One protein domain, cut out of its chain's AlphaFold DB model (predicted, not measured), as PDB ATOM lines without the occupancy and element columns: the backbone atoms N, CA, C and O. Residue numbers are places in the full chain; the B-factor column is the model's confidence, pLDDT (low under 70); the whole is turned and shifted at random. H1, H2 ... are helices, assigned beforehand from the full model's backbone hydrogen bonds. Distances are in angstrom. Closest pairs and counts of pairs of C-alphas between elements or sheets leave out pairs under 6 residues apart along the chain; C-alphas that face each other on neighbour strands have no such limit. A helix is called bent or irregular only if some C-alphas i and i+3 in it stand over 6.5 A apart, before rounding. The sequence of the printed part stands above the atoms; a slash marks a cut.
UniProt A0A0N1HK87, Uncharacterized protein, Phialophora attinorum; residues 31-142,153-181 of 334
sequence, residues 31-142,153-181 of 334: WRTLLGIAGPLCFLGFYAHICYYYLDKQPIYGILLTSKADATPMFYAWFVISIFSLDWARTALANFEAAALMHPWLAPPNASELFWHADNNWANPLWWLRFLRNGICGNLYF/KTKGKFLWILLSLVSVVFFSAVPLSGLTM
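Overview. This is residues 31 to 142 and 153 to 181 of the 334 residues of an uncharacterized protein of Phialophora attinorum (UniProt A0A0N1HK87). Bent H2, H6 and H1 form a loose bundle of long helices, with H3, H4 and H5 at one end. Residues 58 to 64 stick out at the other. Printed are 141 residues with six named helices, H1 to H6, and no named strand, all helix in class. The whole is loose, radius of gyration of the C-alphas 19.9 A, spans 61 by 45 by 21 A.

Arrangement. Start at H2, residues 72 to 101, assigned as one helix by its hydrogen bonds but bent, C-alphas 83 and 86 being 6.6 A apart. Its second arm, H2b, touches H6, residues 158 to 179, with residues 86 to 93 alone at a shallow tilt of 12 degrees; closest are C-alphas 86 and 171, 6.8 A apart. In H2b every O i to N i+4 pair is within hydrogen-bond range. H4, residues 118 to 123, is irregular, C-alphas 119 and 122 being 8.5 A apart.

Along the chain. Find C-alpha 31 at (103.743, 134.842, 13.214), where H1, residues 31 to 55, begins; H6 ends at C-alpha 179, (99.414, 149.613, 42.302).

Size, cuts and confidence. Across the cut, C-alphas 142 and 153 are 15.3 A apart; residues 58 to 69 are among those under pLDDT 70.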
ATOM      1  N   TRP A  31     104.593 133.844  12.568       84.81
ATOM      2  CA  TRP A  31     103.743 134.842  13.214       84.81
ATOM      3  C   TRP A  31     103.749 134.751  14.746       84.81
ATOM      4  O   TRP A  31     103.865 135.763  15.431       84.81
ATOM      5  N   ARG A  32     103.682 133.534  15.302       82.88
ATOM      6  CA  ARG A  32     103.709 133.329  16.761       82.88
ATOM      7  C   ARG A  32     105.067 133.698  17.349       82.88
ATOM      8  O   ARG A  32     105.127 134.278  18.425       82.88
ATOM      9  N   THR A  33     106.145 133.396  16.627       82.06
ATOM     10  CA  THR A  33     107.508 133.764  17.023       82.06
ATOM     11  C   THR A  33     107.707 135.278  17.001       82.06
ATOM     12  O   THR A  33     108.251 135.828  17.953       82.06
ATOM     13  N   LEU A  34     107.211 135.962  15.964       86.25
ATOM     14  CA  LEU A  34     107.243 137.424  15.887       86.25
ATOM     15  C   LEU A  34     106.477 138.065  17.044       86.25
ATOM     16  O   LEU A  34     107.027 138.935  17.708       86.25
ATOM     17  N   LEU A  35     105.260 137.598  17.341       84.88
ATOM     18  CA  LEU A  35     104.491 138.086  18.491       84.88
ATOM     19  C   LEU A  35     105.211 137.832  19.822       84.88
ATOM     20  O   LEU A  35     105.222 138.708  20.680       84.88
ATOM     21  N   GLY A  36     105.851 136.672  19.987       81.50
ATOM     22  CA  GLY A  36     106.609 136.345  21.198       81.50
ATOM     23  C   GLY A  36     107.840 137.227  21.432       81.50
ATOM     24  O   GLY A  36     108.212 137.438  22.581       81.50
ATOM     25  N   ILE A  37     108.455 137.759  20.371       85.69
ATOM     26  CA  ILE A  37     109.622 138.653  20.465       85.69
ATOM     27  C   ILE A  37     109.188 140.120  20.543       85.69
ATOM     28  O   ILE A  37     109.645 140.861  21.409       85.69
ATOM     29  N   ALA A  38     108.300 140.545  19.643       88.31
ATOM     30  CA  ALA A  38     107.841 141.927  19.568       88.31
ATOM     31  C   ALA A  38     106.995 142.311  20.786       88.31
ATOM     32  O   ALA A  38     107.076 143.440  21.251       88.31
ATOM     33  N   GLY A  39     106.223 141.372  21.335       86.62
ATOM     34  CA  GLY A  39     105.324 141.626  22.453       86.62
ATOM     35  C   GLY A  39     105.994 142.197  23.697       86.62
ATOM     36  O   GLY A  39     105.655 143.312  24.093       86.62
ATOM     37  N   PRO A  40     106.973 141.489  24.289       85.38
ATOM     38  CA  PRO A  40     107.719 141.992  25.439       85.38
ATOM     39  C   PRO A  40     108.424 143.325  25.163       85.38
ATOM     40  O   PRO A  40     108.439 144.193  26.030       85.38
ATOM     41  N   LEU A  41     108.959 143.522  23.951       89.12
ATOM     42  CA  LEU A  41     109.601 144.781  23.556       89.12
ATOM     43  C   LEU A  41     108.599 145.939  23.488       89.12
ATOM     44  O   LEU A  41     108.879 147.018  24.004       89.12
ATOM     45  N   CYS A  42     107.421 145.719  22.902       89.88
ATOM     46  CA  CYS A  42     106.346 146.704  22.869       89.88
ATOM     47  C   CYS A  42     105.822 147.013  24.276       89.88
ATOM     48  O   CYS A  42     105.599 148.179  24.590       89.88
ATOM     49  N   PHE A  43     105.672 146.000  25.133       89.69
ATOM     50  CA  PHE A  43     105.239 146.170  26.522       89.69
ATOM     51  C   PHE A  43     106.243 147.004  27.331       89.69
ATOM     52  O   PHE A  43     105.855 147.975  27.978       89.69
ATOM     53  N   LEU A  44     107.540 146.687  27.231       89.25
ATOM     54  CA  LEU A  44     108.611 147.464  27.862       89.25
ATOM     55  C   LEU A  44     108.695 148.886  27.308       89.25
ATOM     56  O   LEU A  44     108.843 149.825  28.079       89.25
ATOM     57  N   GLY A  45     108.579 149.058  25.990       91.56
ATOM     58  CA  GLY A  45     108.588 150.375  25.358       91.56
ATOM     59  C   GLY A  45     107.409 151.239  25.799       91.56
ATOM     60  O   GLY A  45     107.585 152.421  26.078       91.56
ATOM     61  N   PHE A  46     106.220 150.646  25.922       91.31
ATOM     62  CA  PHE A  46     105.032 151.342  26.406       91.31
ATOM     63  C   PHE A  46     105.164 151.724  27.886       91.31
ATOM     64  O   PHE A  46     104.905 152.870  28.240       91.31
ATOM     65  N   TYR A  47     105.667 150.820  28.731       89.81
ATOM     66  CA  TYR A  47     105.958 151.130  30.133       89.81
ATOM     67  C   TYR A  47     107.007 152.238  30.276       89.81
ATOM     68  O   TYR A  47     106.784 153.218  30.980       89.81
ATOM     69  N   ALA A  48     108.125 152.131  29.552       90.94
ATOM     70  CA  ALA A  48     109.173 153.146  29.544       90.94
ATOM     71  C   ALA A  48     108.627 154.505  29.084       90.94
ATOM     72  O   ALA A  48     108.951 155.528  29.680       90.94
ATOM     73  N   HIS A  49     107.754 154.524  28.074       90.44
ATOM     74  CA  HIS A  49     107.084 155.746  27.639       90.44
ATOM     75  C   HIS A  49     106.254 156.380  28.763       90.44
ATOM     76  O   HIS A  49     106.331 157.593  28.955       90.44
ATOM     77  N   ILE A  50     105.514 155.578  29.538       88.56
ATOM     78  CA  ILE A  50     104.766 156.084  30.695       88.56
ATOM     79  C   ILE A  50     105.726 156.653  31.750       88.56
ATOM     80  O   ILE A  50     105.510 157.764  32.234       88.56
ATOM     81  N   CYS A  51     106.821 155.949  32.051       87.88
ATOM     82  CA  CYS A  51     107.832 156.409  33.003       87.88
ATOM     83  C   CYS A  51     108.443 157.759  32.608       87.88
ATOM     84  O   CYS A  51     108.375 158.713  33.377       87.88
ATOM     85  N   TYR A  52     108.988 157.862  31.395       87.81
ATOM     86  CA  TYR A  52     109.695 159.066  30.956       87.81
ATOM     87  C   TYR A  52     108.770 160.258  30.699       87.81
ATOM     88  O   TYR A  52     109.170 161.399  30.910       87.81
ATOM     89  N   TYR A  53     107.548 160.029  30.209       84.62
ATOM     90  CA  TYR A  53     106.673 161.133  29.811       84.62
ATOM     91  C   TYR A  53     105.730 161.603  30.926       84.62
ATOM     92  O   TYR A  53     105.403 162.793  30.981       84.62
ATOM     93  N   TYR A  54     105.280 160.691  31.795       80.50
ATOM     94  CA  TYR A  54     104.276 160.983  32.822       80.50
ATOM     95  C   TYR A  54     104.820 160.919  34.257       80.50
ATOM     96  O   TYR A  54     104.429 161.768  35.051       80.50
ATOM     97  N   LEU A  55     105.708 159.974  34.597       81.25
ATOM     98  CA  LEU A  55     106.194 159.797  35.980       81.25
ATOM     99  C   LEU A  55     107.434 160.635  36.324       81.25
ATOM    100  O   LEU A  55     107.564 161.061  37.464       81.25
ATOM    101  N   ASP A  56     108.326 160.907  35.369       81.75
ATOM    102  CA  ASP A  56     109.576 161.659  35.607       81.75
ATOM    103  C   ASP A  56     109.371 163.185  35.748       81.75
ATOM    104  O   ASP A  56     110.297 163.987  35.638       81.75
ATOM    105  N   LYS A  57     108.129 163.627  35.969       72.25
ATOM    106  CA  LYS A  57     107.812 165.039  36.182       72.25
ATOM    107  C   LYS A  57     107.834 165.350  37.668       72.25
ATOM    108  O   LYS A  57     106.941 164.937  38.402       72.25
ATOM    109  N   GLN A  58     108.837 166.109  38.100       65.50
ATOM    110  CA  GLN A  58     108.879 166.579  39.479       65.50
ATOM    111  C   GLN A  58     107.771 167.615  39.725       65.50
ATOM    112  O   GLN A  58     107.636 168.555  38.933       65.50
ATOM    113  N   PRO A  59     106.967 167.457  40.793       66.25
ATOM    114  CA  PRO A  59     106.010 168.475  41.196       66.25
ATOM    115  C   PRO A  59     106.767 169.709  41.690       66.25
ATOM    116  O   PRO A  59     107.716 169.592  42.465       66.25
ATOM    117  N   ILE A  60     106.332 170.894  41.270       63.12
ATOM    118  CA  ILE A  60     106.844 172.158  41.799       63.12
ATOM    119  C   ILE A  60     105.859 172.581  42.894       63.12
ATOM    120  O   ILE A  60     104.671 172.723  42.623       63.12
ATOM    121  N   TYR A  61     106.320 172.685  44.145       60.84
ATOM    122  CA  TYR A  61     105.487 173.017  45.319       60.84
ATOM    123  C   TYR A  61     104.257 172.110  45.526       60.84
ATOM    124  O   TYR A  61     103.193 172.557  45.942       60.84
ATOM    125  N   GLY A  62     104.377 170.813  45.213       59.06
ATOM    126  CA  GLY A  62     103.262 169.860  45.325       59.06
ATOM    127  C   GLY A  62     102.205 169.994  44.222       59.06
ATOM    128  O   GLY A  62     101.250 169.221  44.197       59.06
ATOM    129  N   ILE A  63     102.402 170.917  43.276       58.34
ATOM    130  CA  ILE A  63     101.526 171.134  42.131       58.34
ATOM    131  C   ILE A  63     102.214 170.574  40.885       58.34
ATOM    132  O   ILE A  63     103.316 170.963  40.489       58.34
ATOM    133  N   LEU A  64     101.553 169.618  40.239       62.84
ATOM    134  CA  LEU A  64     101.960 169.124  38.930       62.84
ATOM    135  C   LEU A  64     101.458 170.115  37.882       62.84
ATOM    136  O   LEU A  64     100.258 170.195  37.644       62.84
ATOM    137  N   LEU A  65     102.350 170.869  37.235       60.53
ATOM    138  CA  LEU A  65     101.950 171.667  36.075       60.53
ATOM    139  C   LEU A  65     101.636 170.735  34.904       60.53
ATOM    140  O   LEU A  65     102.414 169.840  34.554       60.53
ATOM    141  N   THR A  66     100.477 170.948  34.283       58.81
ATOM    142  CA  THR A  66      99.968 170.035  33.261       58.81
ATOM    143  C   THR A  66     100.953 169.770  32.125       58.81
ATOM    144  O   THR A  66     101.486 170.675  31.485       58.81
ATOM    145  N   SER A  67     101.104 168.489  31.780       56.72
ATOM    146  CA  SER A  67     101.467 168.116  30.415       56.72
ATOM    147  C   SER A  67     100.297 168.442  29.486       56.72
ATOM    148  O   SER A  67      99.137 168.355  29.893       56.72
ATOM    149  N   LYS A  68     100.573 168.777  28.223       60.31
ATOM    150  CA  LYS A  68      99.530 169.002  27.202       60.31
ATOM    151  C   LYS A  68      98.673 167.748  26.949       60.31
ATOM    152  O   LYS A  68      97.554 167.866  26.461       60.31
ATOM    153  N   ALA A  69      99.192 166.565  27.282       67.06
ATOM    154  CA  ALA A  69      98.508 165.287  27.118       67.06
ATOM    155  C   ALA A  69      97.791 164.854  28.407       67.06
ATOM    156  O   ALA A  69      98.356 164.928  29.497       67.06
ATOM    157  N   ASP A  70      96.552 164.392  28.254       78.06
ATOM    158  CA  ASP A  70      95.784 163.726  29.304       78.06
ATOM    159  C   ASP A  70      96.365 162.325  29.580       78.06
ATOM    160  O   ASP A  70      96.558 161.535  28.653       78.06
ATOM    161  N   ALA A  71      96.662 162.033  30.849       81.94
ATOM    162  CA  ALA A  71      97.243 160.765  31.297       81.94
ATOM    163  C   ALA A  71      96.185 159.670  31.529       81.94
ATOM    164  O   ALA A  71      96.509 158.481  31.537       81.94
ATOM    165  N   THR A  72      94.914 160.059  31.661       86.00
ATOM    166  CA  THR A  72      93.770 159.168  31.894       86.00
ATOM    167  C   THR A  72      93.683 158.006  30.893       86.00
ATOM    168  O   THR A  72      93.634 156.851  31.325       86.00
ATOM    169  N   PRO A  73      93.716 158.231  29.560       88.00
ATOM    170  CA  PRO A  73      93.640 157.127  28.603       88.00
ATOM    171  C   PRO A  73      94.853 156.193  28.678       88.00
ATOM    172  O   PRO A  73      94.707 154.992  28.463       88.00
ATOM    173  N   MET A  74      96.037 156.719  29.006       89.19
ATOM    174  CA  MET A  74      97.258 155.915  29.118       89.19
ATOM    175  C   MET A  74      97.204 154.990  30.330       89.19
ATOM    176  O   MET A  74      97.559 153.818  30.211       89.19
ATOM    177  N   PHE A  75      96.686 155.482  31.458       88.12
ATOM    178  CA  PHE A  75      96.453 154.673  32.651       88.12
ATOM    179  C   PHE A  75      95.499 153.503  32.366       88.12
ATOM    180  O   PHE A  75      95.834 152.347  32.627       88.12
ATOM    181  N   TYR A  76      94.340 153.771  31.753       90.00
ATOM    182  CA  TYR A  76      93.385 152.707  31.429       90.00
ATOM    183  C   TYR A  76      93.915 151.734  30.371       90.00
ATOM    184  O   TYR A  76      93.696 150.528  30.483       90.00
ATOM    185  N   ALA A  77      94.649 152.222  29.368       90.88
ATOM    186  CA  ALA A  77      95.296 151.359  28.385       90.88
ATOM    187  C   ALA A  77      96.329 150.429  29.044       90.88
ATOM    188  O   ALA A  77      96.322 149.225  28.781       90.88
ATOM    189  N   TRP A  78      97.170 150.958  29.941       90.94
ATOM    190  CA  TRP A  78      98.130 150.162  30.711       90.94
ATOM    191  C   TRP A  78      97.441 149.093  31.553       90.94
ATOM    192  O   TRP A  78      97.862 147.935  31.543       90.94
ATOM    193  N   PHE A  79      96.346 149.453  32.222       87.69
ATOM    194  CA  PHE A  79      95.559 148.523  33.024       87.69
ATOM    195  C   PHE A  79      95.020 147.353  32.189       87.69
ATOM    196  O   PHE A  79      95.204 146.191  32.554       87.69
ATOM    197  N   VAL A  80      94.423 147.634  31.027       90.00
ATOM    198  CA  VAL A  80      93.890 146.594  30.132       90.00
ATOM    199  C   VAL A  80      95.004 145.687  29.606       90.00
ATOM    200  O   VAL A  80      94.874 144.465  29.659       90.00
ATOM    201  N   ILE A  81      96.117 146.256  29.133       89.81
ATOM    202  CA  ILE A  81      97.254 145.473  28.623       89.81
ATOM    203  C   ILE A  81      97.836 144.582  29.734       89.81
ATOM    204  O   ILE A  81      98.155 143.420  29.480       89.81
ATOM    205  N   SER A  82      97.907 145.089  30.967       88.25
ATOM    206  CA  SER A  82      98.400 144.363  32.144       88.25
ATOM    207  C   SER A  82      97.539 143.153  32.524       88.25
ATOM    208  O   SER A  82      98.066 142.141  32.984       88.25
ATOM    209  N   ILE A  83      96.220 143.201  32.298       88.00
ATOM    210  CA  ILE A  83      95.334 142.047  32.539       88.00
ATOM    211  C   ILE A  83      95.697 140.884  31.608       88.00
ATOM    212  O   ILE A  83      95.782 139.734  32.039       88.00
ATOM    213  N   PHE A  84      95.936 141.176  30.330       89.38
ATOM    214  CA  PHE A  84      96.220 140.150  29.325       89.38
ATOM    215  C   PHE A  84      97.694 139.724  29.284       89.38
ATOM    216  O   PHE A  84      98.007 138.638  28.790       89.38
ATOM    217  N   SER A  85      98.613 140.538  29.811       88.19
ATOM    218  CA  SER A  85     100.052 140.271  29.727       88.19
ATOM    219  C   SER A  85     100.476 139.016  30.488       88.19
ATOM    220  O   SER A  85     101.422 138.355  30.067       88.19
ATOM    221  N   LEU A  86      99.782 138.648  31.570       86.81
ATOM    222  CA  LEU A  86     100.095 137.440  32.344       86.81
ATOM    223  C   LEU A  86      99.822 136.159  31.547       86.81
ATOM    224  O   LEU A  86     100.672 135.269  31.497       86.81
ATOM    225  N   ASP A  87      98.665 136.076  30.890       88.81
ATOM    226  CA  ASP A  87      98.319 134.919  30.059       88.81
ATOM    227  C   ASP A  87      99.205 134.851  28.807       88.81
ATOM    228  O   ASP A  87      99.701 133.789  28.409       88.81
ATOM    229  N   TRP A  88      99.529 136.013  28.241       88.69
ATOM    230  CA  TRP A  88     100.482 136.093  27.146       88.69
ATOM    231  C   TRP A  88     101.891 135.636  27.557       88.69
ATOM    232  O   TRP A  88     102.497 134.818  26.865       88.69
ATOM    233  N   ALA A  89     102.405 136.087  28.702       88.81
ATOM    234  CA  ALA A  89     103.704 135.651  29.210       88.81
ATOM    235  C   ALA A  89     103.728 134.133  29.445       88.81
ATOM    236  O   ALA A  89     104.701 133.465  29.089       88.81
ATOM    237  N   ARG A  90     102.633 133.563  29.963       88.88
ATOM    238  CA  ARG A  90     102.495 132.118  30.173       88.88
ATOM    239  C   ARG A  90     102.561 131.339  28.862       88.88
ATOM    240  O   ARG A  90     103.314 130.374  28.753       88.88
ATOM    241  N   THR A  91     101.804 131.762  27.854       88.88
ATOM    242  CA  THR A  91     101.820 131.108  26.538       88.88
ATOM    243  C   THR A  91     103.168 131.270  25.829       88.88
ATOM    244  O   THR A  91     103.647 130.327  25.198       88.88
ATOM    245  N   ALA A  92     103.829 132.424  25.965       87.81
ATOM    246  CA  ALA A  92     105.158 132.669  25.410       87.81
ATOM    247  C   ALA A  92     106.228 131.766  26.047       87.81
ATOM    248  O   ALA A  92     107.000 131.128  25.330       87.81
ATOM    249  N   LEU A  93     106.238 131.656  27.377       89.44
ATOM    250  CA  LEU A  93     107.169 130.800  28.112       89.44
ATOM    251  C   LEU A  93     106.923 129.307  27.848       89.44
ATOM    252  O   LEU A  93     107.888 128.568  27.690       89.44
ATOM    253  N   ALA A  94     105.669 128.870  27.691       90.00
ATOM    254  CA  ALA A  94     105.351 127.491  27.298       90.00
ATOM    255  C   ALA A  94     105.860 127.156  25.880       90.00
ATOM    256  O   ALA A  94     106.385 126.070  25.629       90.00
ATOM    257  N   ASN A  95     105.764 128.104  24.941       87.94
ATOM    258  CA  ASN A  95     106.348 127.934  23.607       87.94
ATOM    259  C   ASN A  95     107.884 127.869  23.665       87.94
ATOM    260  O   ASN A  95     108.491 127.075  22.943       87.94
ATOM    261  N   PHE A  96     108.510 128.686  24.520       88.00
ATOM    262  CA  PHE A  96     109.953 128.642  24.753       88.00
ATOM    263  C   PHE A  96     110.384 127.313  25.378       88.00
ATOM    264  O   PHE A  96     111.356 126.727  24.922       88.00
ATOM    265  N   GLU A  97     109.643 126.801  26.361       90.19
ATOM    266  CA  GLU A  97     109.872 125.491  26.972       90.19
ATOM    267  C   GLU A  97     109.847 124.376  25.928       90.19
ATOM    268  O   GLU A  97     110.802 123.610  25.819       90.19
ATOM    269  N   ALA A  98     108.797 124.325  25.104       87.50
ATOM    270  CA  ALA A  98     108.672 123.324  24.051       87.50
ATOM    271  C   ALA A  98     109.853 123.370  23.065       87.50
ATOM    272  O   ALA A  98     110.348 122.322  22.651       87.50
ATOM    273  N   ALA A  99     110.335 124.566  22.716       85.88
ATOM    274  CA  ALA A  99     111.507 124.739  21.860       85.88
ATOM    275  C   ALA A  99     112.820 124.371  22.575       85.88
ATOM    276  O   ALA A  99     113.684 123.718  21.990       85.88
ATOM    277  N   ALA A 100     112.968 124.744  23.846       87.06
ATOM    278  CA  ALA A 100     114.133 124.432  24.666       87.06
ATOM    279  C   ALA A 100     114.288 122.918  24.865       87.06
ATOM    280  O   ALA A 100     115.395 122.398  24.766       87.06
ATOM    281  N   LEU A 101     113.182 122.193  25.050       86.25
ATOM    282  CA  LEU A 101     113.172 120.735  25.198       86.25
ATOM    283  C   LEU A 101     113.627 119.990  23.934       86.25
ATOM    284  O   LEU A 101     114.063 118.844  24.031       86.25
ATOM    285  N   MET A 102     113.569 120.618  22.755       84.62
ATOM    286  CA  MET A 102     114.096 120.029  21.516       84.62
ATOM    287  C   MET A 102     115.625 120.070  21.447       84.62
ATOM    288  O   MET A 102     116.222 119.360  20.636       84.62
ATOM    289  N   HIS A 103     116.278 120.881  22.282       84.19
ATOM    290  CA  HIS A 103     117.727 120.963  22.328       84.19
ATOM    291  C   HIS A 103     118.313 119.973  23.349       84.19
ATOM    292  O   HIS A 103     117.969 120.028  24.530       84.19
ATOM    293  N   PRO A 104     119.281 119.124  22.954       79.25
ATOM    294  CA  PRO A 104     119.771 118.025  23.793       79.25
ATOM    295  C   PRO A 104     120.485 118.473  25.078       79.25
ATOM    296  O   PRO A 104     120.597 117.691  26.014       79.25
ATOM    297  N   TRP A 105     120.957 119.722  25.147       82.12
ATOM    298  CA  TRP A 105     121.605 120.289  26.338       82.12
ATOM    299  C   TRP A 105     120.612 120.833  27.379       82.12
ATOM    300  O   TRP A 105     120.949 120.932  28.556       82.12
ATOM    301  N   LEU A 106     119.395 121.177  26.948       79.19
ATOM    302  CA  LEU A 106     118.305 121.692  27.788       79.19
ATOM    303  C   LEU A 106     117.260 120.615  28.102       79.19
ATOM    304  O   LEU A 106     116.493 120.766  29.050       79.19
ATOM    305  N   ALA A 107     117.229 119.538  27.315       80.19
ATOM    306  CA  ALA A 107     116.288 118.446  27.476       80.19
ATOM    307  C   ALA A 107     116.534 117.659  28.785       80.19
ATOM    308  O   ALA A 107     117.679 117.329  29.118       80.19
ATOM    309  N   PRO A 108     115.472 117.307  29.530       78.69
ATOM    310  CA  PRO A 108     115.578 116.493  30.726       78.69
ATOM    311  C   PRO A 108     116.008 115.059  30.358       78.69
ATOM    312  O   PRO A 108     115.343 114.406  29.556       78.69
ATOM    313  N   PRO A 109     117.078 114.516  30.963       77.31
ATOM    314  CA  PRO A 109     117.576 113.168  30.693       77.31
ATOM    315  C   PRO A 109     116.689 112.061  31.277       77.31
ATOM    316  O   PRO A 109     116.838 110.906  30.899       77.31
ATOM    317  N   ASN A 110     115.793 112.388  32.216       80.31
ATOM    318  CA  ASN A 110     114.953 111.420  32.920       80.31
ATOM    319  C   ASN A 110     113.472 111.798  32.824       80.31
ATOM    320  O   ASN A 110     113.116 112.970  32.938       80.31
ATOM    321  N   ALA A 111     112.597 110.793  32.740       78.44
ATOM    322  CA  ALA A 111     111.146 110.993  32.715       78.44
ATOM    323  C   ALA A 111     110.625 111.734  33.962       78.44
ATOM    324  O   ALA A 111     109.760 112.595  33.853       78.44
ATOM    325  N   SER A 112     111.199 111.463  35.139       77.44
ATOM    326  CA  SER A 112     110.865 112.168  36.387       77.44
ATOM    327  C   SER A 112     111.159 113.666  36.335       77.44
ATOM    328  O   SER A 112     110.496 114.444  37.012       77.44
ATOM    329  N   GLU A 113     112.138 114.077  35.534       75.75
ATOM    330  CA  GLU A 113     112.504 115.475  35.343       75.75
ATOM    331  C   GLU A 113     111.593 116.142  34.309       75.75
ATOM    332  O   GLU A 113     111.163 117.271  34.518       75.75
ATOM    333  N   LEU A 114     111.186 115.410  33.268       82.12
ATOM    334  CA  LEU A 114     110.160 115.871  32.333       82.12
ATOM    335  C   LEU A 114     108.806 116.108  33.029       82.12
ATOM    336  O   LEU A 114     108.109 117.061  32.698       82.12
ATOM    337  N   PHE A 115     108.458 115.318  34.051       82.44
ATOM    338  CA  PHE A 115     107.244 115.544  34.848       82.44
ATOM    339  C   PHE A 115     107.219 116.896  35.582       82.44
ATOM    340  O   PHE A 115     106.138 117.419  35.837       82.44
ATOM    341  N   TRP A 116     108.371 117.506  35.889       79.19
ATOM    342  CA  TRP A 116     108.409 118.856  36.476       79.19
ATOM    343  C   TRP A 116     107.992 119.953  35.489       79.19
ATOM    344  O   TRP A 116     107.571 121.028  35.915       79.19
ATOM    345  N   HIS A 117     108.084 119.660  34.193       82.88
ATOM    346  CA  HIS A 117     107.692 120.526  33.084       82.88
ATOM    347  C   HIS A 117     106.240 120.283  32.624       82.88
ATOM    348  O   HIS A 117     105.685 121.080  31.874       82.88
ATOM    349  N   ALA A 118     105.587 119.215  33.100       82.00
ATOM    350  CA  ALA A 118     104.184 118.950  32.789       82.00
ATOM    351  C   ALA A 118     103.265 120.074  33.313       82.00
ATOM    352  O   ALA A 118     103.548 120.693  34.340       82.00
ATOM    353  N   ASP A 119     102.170 120.343  32.598       79.88
ATOM    354  CA  ASP A 119     101.112 121.303  32.959       79.88
ATOM    355  C   ASP A 119     101.566 122.744  33.274       79.88
ATOM    356  O   ASP A 119     100.885 123.480  33.994       79.88
ATOM    357  N   ASN A 120     102.703 123.193  32.723       81.06
ATOM    358  CA  ASN A 120     103.262 124.528  32.981       81.06
ATOM    359  C   ASN A 120     103.419 124.812  34.489       81.06
ATOM    360  O   ASN A 120     103.110 125.909  34.973       81.06
ATOM    361  N   ASN A 121     103.876 123.817  35.255       84.56
ATOM    362  CA  ASN A 121     104.011 123.915  36.711       84.56
ATOM    363  C   ASN A 121     104.946 125.050  37.167       84.56
ATOM    364  O   ASN A 121     104.783 125.569  38.269       84.56
ATOM    365  N   TRP A 122     105.874 125.487  36.312       83.69
ATOM    366  CA  TRP A 122     106.739 126.648  36.546       83.69
ATOM    367  C   TRP A 122     105.981 127.987  36.595       83.69
ATOM    368  O   TRP A 122     106.544 128.955  37.090       83.69
ATOM    369  N   ALA A 123     104.726 128.070  36.135       86.19
ATOM    370  CA  ALA A 123     103.910 129.291  36.186       86.19
ATOM    371  C   ALA A 123     102.986 129.367  37.416       86.19
ATOM    372  O   ALA A 123     102.304 130.367  37.626       86.19
ATOM    373  N   ASN A 124     102.891 128.286  38.196       87.69
ATOM    374  CA  ASN A 124     101.889 128.154  39.249       87.69
ATOM    375  C   ASN A 124     102.471 128.523  40.631       87.69
ATOM    376  O   ASN A 124     103.409 127.865  41.091       87.69
ATOM    377  N   PRO A 125     101.859 129.463  41.379       85.31
ATOM    378  CA  PRO A 125     102.382 129.911  42.674       85.31
ATOM    379  C   PRO A 125     102.408 128.810  43.743       85.31
ATOM    380  O   PRO A 125     103.323 128.748  44.565       85.31
ATOM    381  N   LEU A 126     101.456 127.871  43.697       85.25
ATOM    382  CA  LEU A 126     101.435 126.695  44.576       85.25
ATOM    383  C   LEU A 126     102.669 125.800  44.381       85.25
ATOM    384  O   LEU A 126     103.182 125.222  45.343       85.25
ATOM    385  N   TRP A 127     103.167 125.701  43.149       82.38
ATOM    386  CA  TRP A 127     104.360 124.920  42.828       82.38
ATOM    387  C   TRP A 127     105.641 125.644  43.238       82.38
ATOM    388  O   TRP A 127     106.556 124.986  43.736       82.38
ATOM    389  N   TRP A 128     105.683 126.978  43.152       86.81
ATOM    390  CA  TRP A 128     106.776 127.784  43.713       86.81
ATOM    391  C   TRP A 128     106.890 127.592  45.225       86.81
ATOM    392  O   TRP A 128     107.965 127.280  45.733       86.81
ATOM    393  N   LEU A 129     105.765 127.681  45.944       84.06
ATOM    394  CA  LEU A 129     105.711 127.452  47.389       84.06
ATOM    395  C   LEU A 129     106.125 126.028  47.756       84.06
ATOM    396  O   LEU A 129     106.865 125.828  48.717       84.06
ATOM    397  N   ARG A 130     105.697 125.025  46.983       81.44
ATOM    398  CA  ARG A 130     106.107 123.631  47.194       81.44
ATOM    399  C   ARG A 130     107.607 123.439  46.965       81.44
ATOM    400  O   ARG A 130     108.238 122.727  47.743       81.44
ATOM    401  N   PHE A 131     108.173 124.070  45.937       79.69
ATOM    402  CA  PHE A 131     109.607 124.041  45.655       79.69
ATOM    403  C   PHE A 131     110.412 124.710  46.778       79.69
ATOM    404  O   PHE A 131     111.327 124.090  47.318       79.69
ATOM    405  N   LEU A 132     110.007 125.912  47.204       81.62
ATOM    406  CA  LEU A 132     110.617 126.639  48.321       81.62
ATOM    407  C   LEU A 132     110.512 125.858  49.631       81.62
ATOM    408  O   LEU A 132     111.518 125.652  50.300       81.62
ATOM    409  N   ARG A 133     109.326 125.342  49.975       80.12
ATOM    410  CA  ARG A 133     109.112 124.521  51.174       80.12
ATOM    411  C   ARG A 133     109.988 123.275  51.161       80.12
ATOM    412  O   ARG A 133     110.605 122.959  52.167       80.12
ATOM    413  N   ASN A 134     110.069 122.569  50.037       74.19
ATOM    414  CA  ASN A 134     110.891 121.365  49.945       74.19
ATOM    415  C   ASN A 134     112.395 121.686  50.019       74.19
ATOM    416  O   ASN A 134     113.142 120.899  50.595       74.19
ATOM    417  N   GLY A 135     112.835 122.831  49.487       72.88
ATOM    418  CA  GLY A 135     114.218 123.305  49.607       72.88
ATOM    419  C   GLY A 135     114.584 123.775  51.020       72.88
ATOM    420  O   GLY A 135     115.637 123.410  51.533       72.88
ATOM    421  N   ILE A 136     113.699 124.532  51.672       71.25
ATOM    422  CA  ILE A 136     113.919 125.138  52.995       71.25
ATOM    423  C   ILE A 136     113.686 124.112  54.116       71.25
ATOM    424  O   ILE A 136     114.567 123.888  54.944       71.25
ATOM    425  N   CYS A 137     112.540 123.422  54.135       60.22
ATOM    426  CA  CYS A 137     112.233 122.417  55.160       60.22
ATOM    427  C   CYS A 137     113.072 121.143  55.002       60.22
ATOM    428  O   CYS A 137     113.379 120.498  56.001       60.22
ATOM    429  N   GLY A 138     113.488 120.799  53.776       60.31
ATOM    430  CA  GLY A 138     114.391 119.673  53.528       60.31
ATOM    431  C   GLY A 138     115.798 119.869  54.102       60.31
ATOM    432  O   GLY A 138     116.463 118.879  54.399       60.31
ATOM    433  N   ASN A 139     116.227 121.122  54.295       55.53
ATOM    434  CA  ASN A 139     117.515 121.466  54.903       55.53
ATOM    435  C   ASN A 139     117.429 121.715  56.419       55.53
ATOM    436  O   ASN A 139     118.439 121.574  57.102       55.53
ATOM    437  N   LEU A 140     116.255 122.083  56.951       57.09
ATOM    438  CA  LEU A 140     116.115 122.541  58.341       57.09
ATOM    439  C   LEU A 140     115.491 121.525  59.312       57.09
ATOM    440  O   LEU A 140     115.757 121.616  60.506       57.09
ATOM    441  N   TYR A 141     114.690 120.551  58.860       50.75
ATOM    442  CA  TYR A 141     113.983 119.637  59.770       50.75
ATOM    443  C   TYR A 141     114.130 118.163  59.365       50.75
ATOM    444  O   TYR A 141     113.557 117.706  58.383       50.75
ATOM    445  N   PHE A 142     114.904 117.424  60.170       48.47
ATOM    446  CA  PHE A 142     114.913 115.965  60.349       48.47
ATOM    447  C   PHE A 142     114.482 115.107  59.151       48.47
ATOM    448  O   PHE A 142     113.325 114.715  58.993       48.47
ATOM    449  N   LYS A 153     112.141 113.837  44.915       54.66
ATOM    450  CA  LYS A 153     113.401 114.539  45.205       54.66
ATOM    451  C   LYS A 153     113.567 115.646  44.167       54.66
ATOM    452  O   LYS A 153     113.709 115.372  42.978       54.66
ATOM    453  N   THR A 154     113.498 116.884  44.639       56.78
ATOM    454  CA  THR A 154     113.601 118.130  43.876       56.78
ATOM    455  C   THR A 154     114.757 118.092  42.881       56.78
ATOM    456  O   THR A 154     115.926 118.087  43.261       56.78
ATOM    457  N   LYS A 155     114.418 118.093  41.591       60.69
ATOM    458  CA  LYS A 155     115.343 118.402  40.497       60.69
ATOM    459  C   LYS A 155     114.635 119.271  39.461       60.69
ATOM    460  O   LYS A 155     114.516 118.893  38.304       60.69
ATOM    461  N   GLY A 156     114.171 120.446  39.887       59.41
ATOM    462  CA  GLY A 156     114.001 121.540  38.937       59.41
ATOM    463  C   GLY A 156     115.400 121.927  38.469       59.41
ATOM    464  O   GLY A 156     116.167 122.488  39.248       59.41
ATOM    465  N   LYS A 157     115.793 121.523  37.258       74.81
ATOM    466  CA  LYS A 157     117.070 121.953  36.678       74.81
ATOM    467  C   LYS A 157     117.006 123.424  36.270       74.81
ATOM    468  O   LYS A 157     115.970 124.074  36.391       74.81
ATOM    469  N   PHE A 158     118.132 123.930  35.769       81.56
ATOM    470  CA  PHE A 158     118.305 125.310  35.320       81.56
ATOM    471  C   PHE A 158     117.131 125.838  34.480       81.56
ATOM    472  O   PHE A 158     116.662 126.937  34.745       81.56
ATOM    473  N   LEU A 159     116.603 125.037  33.542       85.62
ATOM    474  CA  LEU A 159     115.459 125.421  32.710       85.62
ATOM    475  C   LEU A 159     114.214 125.736  33.556       85.62
ATOM    476  O   LEU A 159     113.676 126.832  33.465       85.62
ATOM    477  N   TRP A 160     113.790 124.815  34.425       86.88
ATOM    478  CA  TRP A 160     112.615 125.022  35.280       86.88
ATOM    479  C   TRP A 160     112.785 126.229  36.211       86.88
ATOM    480  O   TRP A 160     111.862 127.024  36.365       86.88
ATOM    481  N   ILE A 161     113.979 126.397  36.795       85.81
ATOM    482  CA  ILE A 161     114.295 127.537  37.668       85.81
ATOM    483  C   ILE A 161     114.221 128.851  36.886       85.81
ATOM    484  O   ILE A 161     113.623 129.805  37.372       85.81
ATOM    485  N   LEU A 162     114.787 128.899  35.679       88.69
ATOM    486  CA  LEU A 162     114.762 130.085  34.827       88.69
ATOM    487  C   LEU A 162     113.328 130.460  34.444       88.69
ATOM    488  O   LEU A 162     112.942 131.614  34.616       88.69
ATOM    489  N   LEU A 163     112.520 129.498  33.986       89.38
ATOM    490  CA  LEU A 163     111.118 129.756  33.642       89.38
ATOM    491  C   LEU A 163     110.305 130.192  34.862       89.38
ATOM    492  O   LEU A 163     109.516 131.130  34.772       89.38
ATOM    493  N   SER A 164     110.525 129.549  36.011       88.44
ATOM    494  CA  SER A 164     109.864 129.915  37.261       88.44
ATOM    495  C   SER A 164     110.252 131.321  37.712       88.44
ATOM    496  O   SER A 164     109.371 132.080  38.099       88.44
ATOM    497  N   LEU A 165     111.531 131.698  37.626       88.75
ATOM    498  CA  LEU A 165     112.010 133.028  38.002       88.75
ATOM    499  C   LEU A 165     111.395 134.104  37.108       88.75
ATOM    500  O   LEU A 165     110.856 135.084  37.618       88.75
ATOM    501  N   VAL A 166     111.419 133.907  35.787       89.25
ATOM    502  CA  VAL A 166     110.811 134.855  34.844       89.25
ATOM    503  C   VAL A 166     109.307 134.970  35.104       89.25
ATOM    504  O   VAL A 166     108.783 136.080  35.175       89.25
ATOM    505  N   SER A 167     108.614 133.852  35.333       89.62
ATOM    506  CA  SER A 167     107.186 133.871  35.653       89.62
ATOM    507  C   SER A 167     106.877 134.598  36.964       89.62
ATOM    508  O   SER A 167     105.878 135.311  37.023       89.62
ATOM    509  N   VAL A 168     107.712 134.448  37.999       88.94
ATOM    510  CA  VAL A 168     107.570 135.176  39.271       88.94
ATOM    511  C   VAL A 168     107.718 136.678  39.048       88.94
ATOM    512  O   VAL A 168     106.897 137.438  39.553       88.94
ATOM    513  N   VAL A 169     108.720 137.103  38.270       88.44
ATOM    514  CA  VAL A 169     108.952 138.522  37.963       88.44
ATOM    515  C   VAL A 169     107.750 139.134  37.250       88.44
ATOM    516  O   VAL A 169     107.297 140.196  37.655       88.44
ATOM    517  N   PHE A 170     107.181 138.473  36.237       86.56
ATOM    518  CA  PHE A 170     105.977 138.988  35.571       86.56
ATOM    519  C   PHE A 170     104.760 139.017  36.503       86.56
ATOM    520  O   PHE A 170     103.995 139.981  36.482       86.56
ATOM    521  N   PHE A 171     104.594 137.990  37.343       86.00
ATOM    522  CA  PHE A 171     103.473 137.894  38.277       86.00
ATOM    523  C   PHE A 171     103.521 138.953  39.383       86.00
ATOM    524  O   PHE A 171     102.472 139.385  39.846       86.00
ATOM    525  N   SER A 172     104.712 139.384  39.807       86.44
ATOM    526  CA  SER A 172     104.864 140.447  40.803       86.44
ATOM    527  C   SER A 172     104.919 141.838  40.174       86.44
ATOM    528  O   SER A 172     104.238 142.740  40.651       86.44
ATOM    529  N   ALA A 173     105.682 142.024  39.095       86.94
ATOM    530  CA  ALA A 173     105.933 143.339  38.515       86.94
ATOM    531  C   ALA A 173     104.684 143.955  37.876       86.94
ATOM    532  O   ALA A 173     104.457 145.151  38.034       86.94
ATOM    533  N   VAL A 174     103.858 143.160  37.184       86.56
ATOM    534  CA  VAL A 174     102.672 143.688  36.490       86.56
ATOM    535  C   VAL A 174     101.643 144.241  37.489       86.56
ATOM    536  O   VAL A 174     101.315 145.425  37.379       86.56
ATOM    537  N   PRO A 175     101.193 143.490  38.517       83.75
ATOM    538  CA  PRO A 175     100.296 144.043  39.532       83.75
ATOM    539  C   PRO A 175     100.925 145.191  40.325       83.75
ATOM    540  O   PRO A 175     100.246 146.174  40.609       83.75
ATOM    541  N   LEU A 176     102.219 145.091  40.657       85.81
ATOM    542  CA  LEU A 176     102.910 146.133  41.412       85.81
ATOM    543  C   LEU A 176     102.957 147.449  40.629       85.81
ATOM    544  O   LEU A 176     102.659 148.488  41.201       85.81
ATOM    545  N   SER A 177     103.236 147.398  39.322       86.44
ATOM    546  CA  SER A 177     103.259 148.588  38.463       86.44
ATOM    547  C   SER A 177     101.911 149.313  38.421       86.44
ATOM    548  O   SER A 177     101.875 150.540  38.440       86.44
ATOM    549  N   GLY A 178     100.804 148.562  38.419       81.38
ATOM    550  CA  GLY A 178      99.458 149.128  38.484       81.38
ATOM    551  C   GLY A 178      99.134 149.729  39.851       81.38
ATOM    552  O   GLY A 178      98.481 150.760  39.915       81.38
ATOM    553  N   LEU A 179      99.626 149.122  40.936       81.44
ATOM    554  CA  LEU A 179      99.414 149.613  42.302       81.44
ATOM    555  C   LEU A 179     100.230 150.880  42.594       81.44
ATOM    556  O   LEU A 179      99.793 151.727  43.364       81.44
ATOM    557  N   THR A 180     101.395 151.033  41.964       83.88
ATOM    558  CA  THR A 180     102.256 152.217  42.117       83.88
ATOM    559  C   THR A 180     101.854 153.402  41.238       83.88
ATOM    560  O   THR A 180     102.407 154.485  41.403       83.88
ATOM    561  N   MET A 181     100.941 153.217  40.280       83.38
ATOM    562  CA  MET A 181     100.448 154.305  39.437       83.38
ATOM    563  C   MET A 181      99.197 154.922  40.060       83.38
ATOM    564  O   MET A 181      98.136 154.303  40.075       83.38
TER     565      MET A 181